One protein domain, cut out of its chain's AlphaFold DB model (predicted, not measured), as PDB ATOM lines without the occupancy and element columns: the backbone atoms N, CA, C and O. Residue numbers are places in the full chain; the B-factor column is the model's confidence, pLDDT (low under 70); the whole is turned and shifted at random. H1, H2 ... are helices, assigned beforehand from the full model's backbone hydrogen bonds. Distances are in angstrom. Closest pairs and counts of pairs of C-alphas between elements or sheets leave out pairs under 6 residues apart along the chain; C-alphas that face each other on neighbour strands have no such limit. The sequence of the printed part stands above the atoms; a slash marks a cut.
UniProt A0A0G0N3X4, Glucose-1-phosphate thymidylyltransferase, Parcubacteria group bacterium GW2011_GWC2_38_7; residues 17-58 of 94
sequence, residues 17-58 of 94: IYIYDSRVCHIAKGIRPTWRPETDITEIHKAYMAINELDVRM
ATOM      1  N   ILE A  17     -26.297  -0.231  21.599       93.50
ATOM      2  CA  ILE A  17     -26.366   0.903  20.664       93.50
ATOM      3  C   ILE A  17     -26.162   2.194  21.438       93.50
ATOM      4  O   ILE A  17     -26.940   2.521  22.332       93.50
ATOM      5  N   TYR A  18     -25.141   2.947  21.039       96.12
ATOM      6  CA  TYR A  18     -24.737   4.179  21.700       96.12
ATOM      7  C   TYR A  18     -24.380   5.229  20.651       96.12
ATOM      8  O   TYR A  18     -23.714   4.917  19.664       96.12
ATOM      9  N   ILE A  19     -24.806   6.472  20.872       96.94
ATOM     10  CA  ILE A  19     -24.459   7.621  20.029       96.94
ATOM     11  C   ILE A  19     -23.742   8.628  20.919       96.94
ATOM     12  O   ILE A  19     -24.275   9.029  21.951       96.94
ATOM     13  N   TYR A  20     -22.543   9.031  20.511       97.81
ATOM     14  CA  TYR A  20     -21.737  10.018  21.218       97.81
ATOM     15  C   TYR A  20     -21.205  11.063  20.247       97.81
ATOM     16  O   TYR A  20     -21.012  10.779  19.064       97.81
ATOM     17  N   ASP A  21     -20.900  12.249  20.762       97.88
ATOM     18  CA  ASP A  21     -20.085  13.204  20.023       97.88
ATOM     19  C   ASP A  21     -18.582  12.898  20.143       97.88
ATOM     20  O   ASP A  21     -18.146  11.933  20.779       97.88
ATOM     21  N   SER A  22     -17.761  13.751  19.528       98.00
ATOM     22  CA  SER A  22     -16.311  13.580  19.439       98.00
ATOM     23  C   SER A  22     -15.576  13.538  20.786       98.00
ATOM     24  O   SER A  22     -14.463  13.012  20.847       98.00
ATOM     25  N   ARG A  23     -16.155  14.059  21.879       97.56
ATOM     26  CA  ARG A  23     -15.527  14.039  23.216       97.56
ATOM     27  C   ARG A  23     -15.329  12.612  23.723       97.56
ATOM     28  O   ARG A  23     -14.415  12.374  24.518       97.56
ATOM     29  N   VAL A  24     -16.104  11.647  23.209       97.62
ATOM     30  CA  VAL A  24     -16.000  10.226  23.572       97.62
ATOM     31  C   VAL A  24     -14.588   9.675  23.407       97.62
ATOM     32  O   VAL A  24     -14.138   8.898  24.243       97.62
ATOM     33  N   CYS A  25     -13.842  10.117  22.391       97.12
ATOM     34  CA  CYS A  25     -12.480   9.646  22.160       97.12
ATOM     35  C   CYS A  25     -11.526  10.062  23.287       97.12
ATOM     36  O   CYS A  25     -10.625   9.303  23.641       97.12
ATOM     37  N   HIS A  26     -11.698  11.266  23.841       96.81
ATOM     38  CA  HIS A  26     -10.890  11.734  24.968       96.81
ATOM     39  C   HIS A  26     -11.302  11.034  26.266       96.81
ATOM     40  O   HIS A  26     -10.439  10.540  26.987       96.81
ATOM     41  N   ILE A  27     -12.611  10.919  26.510       95.62
ATOM     42  CA  ILE A  27     -13.163  10.214  27.675       95.62
ATOM     43  C   ILE A  27     -12.669   8.763  27.704       95.62
ATOM     44  O   ILE A  27     -12.117   8.327  28.711       95.62
ATOM     45  N   ALA A  28     -12.776   8.040  26.584       95.12
ATOM     46  CA  ALA A  28     -12.369   6.640  26.476       95.12
ATOM     47  C   ALA A  28     -10.884   6.420  26.809       95.12
ATOM     48  O   ALA A  28     -10.544   5.458  27.491       95.12
ATOM     49  N   LYS A  29     -10.001   7.340  26.395       94.44
ATOM     50  CA  LYS A  29      -8.562   7.281  26.716       94.44
ATOM     51  C   LYS A  29      -8.270   7.441  28.210       94.44
ATOM     52  O   LYS A  29      -7.231   6.975  28.670       94.44
ATOM     53  N   GLY A  30      -9.143   8.125  28.949       91.75
ATOM     54  CA  GLY A  30      -8.998   8.341  30.389       91.75
ATOM     55  C   GLY A  30      -9.507   7.184  31.254       91.75
ATOM     56  O   GLY A  30      -9.208   7.147  32.450       91.75
ATOM     57  N   ILE A  31     -10.262   6.242  30.680       91.31
ATOM     58  CA  ILE A  31     -10.856   5.127  31.423       91.31
ATOM     59  C   ILE A  31      -9.787   4.079  31.715       91.31
ATOM     60  O   ILE A  31      -9.110   3.571  30.823       91.31
ATOM     61  N   ARG A  32      -9.657   3.729  32.996       85.19
ATOM     62  CA  ARG A  32      -8.783   2.642  33.433       85.19
ATOM     63  C   ARG A  32      -9.546   1.317  33.403       85.19
ATOM     64  O   ARG A  32     -10.715   1.299  33.798       85.19
ATOM     65  N   PRO A  33      -8.903   0.211  32.987       81.50
ATOM     66  CA  PRO A  33      -9.470  -1.118  33.154       81.50
ATOM     67  C   PRO A  33      -9.841  -1.341  34.616       81.50
ATOM     68  O   PRO A  33      -9.160  -0.860  35.525       81.50
ATOM     69  N   THR A  34     -10.944  -2.045  34.834       74.75
ATOM     70  CA  THR A  34     -11.405  -2.339  36.187       74.75
ATOM     71  C   THR A  34     -10.773  -3.652  36.659       74.75
ATOM     72  O   THR A  34      -9.579  -3.729  36.916       74.75
ATOM     73  N   TRP A  35     -11.561  -4.711  36.769       73.81
ATOM     74  CA  TRP A  35     -11.160  -6.038  37.249       73.81
ATOM     75  C   TRP A  35     -10.887  -7.023  36.098       73.81
ATOM     76  O   TRP A  35     -10.380  -8.119  36.326       73.81
ATOM     77  N   ARG A  36     -11.253  -6.641  34.868       77.06
ATOM     78  CA  ARG A  36     -10.908  -7.314  33.610       77.06
ATOM     79  C   ARG A  36      -9.922  -6.441  32.832       77.06
ATOM     80  O   ARG A  36      -9.907  -5.231  33.046       77.06
ATOM     81  N   PRO A  37      -9.141  -7.022  31.907       78.94
ATOM     82  CA  PRO A  37      -8.228  -6.259  31.052       78.94
ATOM     83  C   PRO A  37      -8.948  -5.339  30.048       78.94
ATOM     84  O   PRO A  37      -8.295  -4.616  29.302       78.94
ATOM     85  N   GLU A  38     -10.280  -5.354  30.026       84.00
ATOM     86  CA  GLU A  38     -11.121  -4.549  29.149       84.00
ATOM     87  C   GLU A  38     -11.619  -3.281  29.859       84.00
ATOM     88  O   GLU A  38     -11.899  -3.270  31.064       84.00
ATOM     89  N   THR A  39     -11.758  -2.203  29.091       85.94
ATOM     90  CA  THR A  39     -12.447  -0.979  29.517       85.94
ATOM     91  C   THR A  39     -13.957  -1.142  29.353       85.94
ATOM     92  O   THR A  39     -14.413  -1.608  28.312       85.94
ATOM     93  N   ASP A  40     -14.733  -0.727  30.354       87.94
ATOM     94  CA  ASP A  40     -16.191  -0.899  30.369       87.94
ATOM     95  C   ASP A  40     -16.911   0.320  29.764       87.94
ATOM     96  O   ASP A  40     -16.673   1.460  30.171       87.94
ATOM     97  N   ILE A  41     -17.830   0.088  28.821       93.00
ATOM     98  CA  ILE A  41     -18.662   1.132  28.197       93.00
ATOM     99  C   ILE A  41     -19.491   1.920  29.227       93.00
ATOM    100  O   ILE A  41     -19.767   3.105  29.042       93.00
ATOM    101  N   THR A  42     -19.837   1.304  30.357       92.12
ATOM    102  CA  THR A  42     -20.580   1.937  31.453       92.12
ATOM    103  C   THR A  42     -19.808   3.103  32.069       92.12
ATOM    104  O   THR A  42     -20.424   4.053  32.552       92.12
ATOM    105  N   GLU A  43     -18.475   3.083  32.027       93.38
ATOM    106  CA  GLU A  43     -17.664   4.215  32.489       93.38
ATOM    107  C   GLU A  43     -17.802   5.427  31.555       93.38
ATOM    108  O   GLU A  43     -17.842   6.563  32.031       93.38
ATOM    109  N   ILE A  44     -18.002   5.209  30.249       95.62
ATOM    110  CA  ILE A  44     -18.350   6.288  29.312       95.62
ATOM    111  C   ILE A  44     -19.741   6.842  29.651       95.62
ATOM    112  O   ILE A  44     -19.887   8.058  29.781       95.62
ATOM    113  N   HIS A  45     -20.745   5.983  29.878       96.12
ATOM    114  CA  HIS A  45     -22.085   6.436  30.285       96.12
ATOM    115  C   HIS A  45     -22.036   7.296  31.554       96.12
ATOM    116  O   HIS A  45     -22.659   8.354  31.611       96.12
ATOM    117  N   LYS A  46     -21.262   6.876  32.562       94.62
ATOM    118  CA  LYS A  46     -21.086   7.629  33.812       94.62
ATOM    119  C   LYS A  46     -20.426   8.988  33.590       94.62
ATOM    120  O   LYS A  46     -20.834   9.944  34.240       94.62
ATOM    121  N   ALA A  47     -19.452   9.090  32.686       96.06
ATOM    122  CA  ALA A  47     -18.806  10.361  32.364       96.06
ATOM    123  C   ALA A  47     -19.802  11.376  31.779       96.06
ATOM    124  O   ALA A  47     -19.861  12.508  32.252       96.06
ATOM    125  N   TYR A  48     -20.640  10.958  30.824       97.81
ATOM    126  CA  TYR A  48     -21.704  11.812  30.279       97.81
ATOM    127  C   TYR A  48     -22.805  12.110  31.308       97.81
ATOM    128  O   TYR A  48     -23.309  13.230  31.373       97.81
ATOM    129  N   MET A  49     -23.144  11.145  32.167       97.19
ATOM    130  CA  MET A  49     -24.105  11.346  33.255       97.19
ATOM    131  C   MET A  49     -23.609  12.383  34.274       97.19
ATOM    132  O   MET A  49     -24.397  13.197  34.745       97.19
ATOM    133  N   ALA A  50     -22.311  12.389  34.596       97.19
ATOM    134  CA  ALA A  50     -21.709  13.324  35.551       97.19
ATOM    135  C   ALA A  50     -21.748  14.786  35.081       97.19
ATOM    136  O   ALA A  50     -21.751  15.692  35.912       97.19
ATOM    137  N   ILE A  51     -21.806  15.012  33.766       96.81
ATOM    138  CA  ILE A  51     -21.973  16.342  33.162       96.81
ATOM    139  C   ILE A  51     -23.425  16.629  32.748       96.81
ATOM    140  O   ILE A  51     -23.685  17.650  32.127       96.81
ATOM    141  N   ASN A  52     -24.373  15.760  33.119       97.56
ATOM    142  CA  ASN A  52     -25.798  15.872  32.791       97.56
ATOM    143  C   ASN A  52     -26.101  15.912  31.277       97.56
ATOM    144  O   ASN A  52     -27.062  16.542  30.843       97.56
ATOM    145  N   GLU A  53     -25.288  15.220  30.475       97.94
ATOM    146  CA  GLU A  53     -25.431  15.133  29.013       97.94
ATOM    147  C   GLU A  53     -25.649  13.690  28.525       97.94
ATOM    148  O   GLU A  53     -25.420  13.363  27.363       97.94
ATOM    149  N   LEU A  54     -26.093  12.801  29.418       97.56
ATOM    150  CA  LEU A  54     -26.577  11.472  29.053       97.56
ATOM    151  C   LEU A  54     -28.093  11.524  28.818       97.56
ATOM    152  O   LEU A  54     -28.855  11.688  29.769       97.56
ATOM    153  N   ASP A  55     -28.521  11.333  27.570       96.81
ATOM    154  CA  ASP A  55     -29.929  11.114  27.211       96.81
ATOM    155  C   ASP A  55     -30.192   9.620  26.971       96.81
ATOM    156  O   ASP A  55     -29.346   8.902  26.433       96.81
ATOM    157  N   VAL A  56     -31.376   9.143  27.361       95.25
ATOM    158  CA  VAL A  56     -31.788   7.744  27.192       95.25
ATOM    159  C   VAL A  56     -33.138   7.705  26.494       95.25
ATOM    160  O   VAL A  56     -34.099   8.346  26.917       95.25
ATOM    161  N   ARG A  57     -33.230   6.906  25.428       93.75
ATOM    162  CA  ARG A  57     -34.463   6.721  24.658       93.75
ATOM    163  C   ARG A  57     -34.988   5.304  24.803       93.75
ATOM    164  O   ARG A  57     -34.236   4.335  24.734       93.75
ATOM    165  N   MET A  58     -36.302   5.203  24.968       92.44
ATOM    166  CA  MET A  58     -37.002   3.926  24.946       92.44
ATOM    167  C   MET A  58     -37.089   3.422  23.510       92.44
ATOM    168  O   MET A  58     -37.551   4.137  22.623       92.44
TER     169      MET A  58
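Overview. This is residues 17 to 58 of the 94 residues of the protein "Glucose-1-phosphate thymidylyltransferase" of Parcubacteria group bacterium GW2011_GWC2_38_7 (UniProt A0A0G0N3X4). Two short helices, H1 and then H2, are set crosswise and touch, and the link between them, residues 31 to 40, swings out as a wide loop to one end of the longest axis. The two end stretches of the printed part, residues 17 to 23 before H1 and residues 51 to 58 after H2, hold no named element, and both lie toward the other end of that axis. The printed part has 42 residues with two named helices and no named strand; its class is all helix, though under half of the residues, 17 of 42, are in named elements. It is only just compact, close to loose, with a radius of gyration of the C-alphas of 10.8 A, and its C-alphas span 30 by 22 by 18 A.

Along the chain. Begin at C-alpha 17, at (-26.366, 0.903, 20.664), and go along residues 17 to 23 to reach H1, residues 24 to 30. Find its first C-alpha, that of Val 24, at (-16.000, 10.226, 23.572); from there the helix runs 10.0 A to C-alpha 30. After residues 31 to 40 comes H2, residues 41 to 50, the longest helix, which runs 14.6 A to C-alpha 50 at (-21.709, 13.324, 35.551).

Arrangement. Look at Ala 28 and Ile 44, where H1 and H2 touch: their C-alphas, the closest of the two helices, are 6.6 A apart. The lines of the two helices stand about perpendicular, at 78 degrees, and their centres are 10.5 A apart. In the backbones of H1 and H2, every O i to N i+4 pair is within hydrogen-bond range.

Size, cuts and confidence. The C-alphas of Pro 37 and Met 58 are the two farthest apart, at 31.1 A, while those of Ile 17 and Met 58, the first and last printed, are 11.9 A apart. The printed part has no cut, and the link from H1 to H2, with 10 residues, is short. The mean pLDDT of the printed part is 92.6, and no printed residue is under 70.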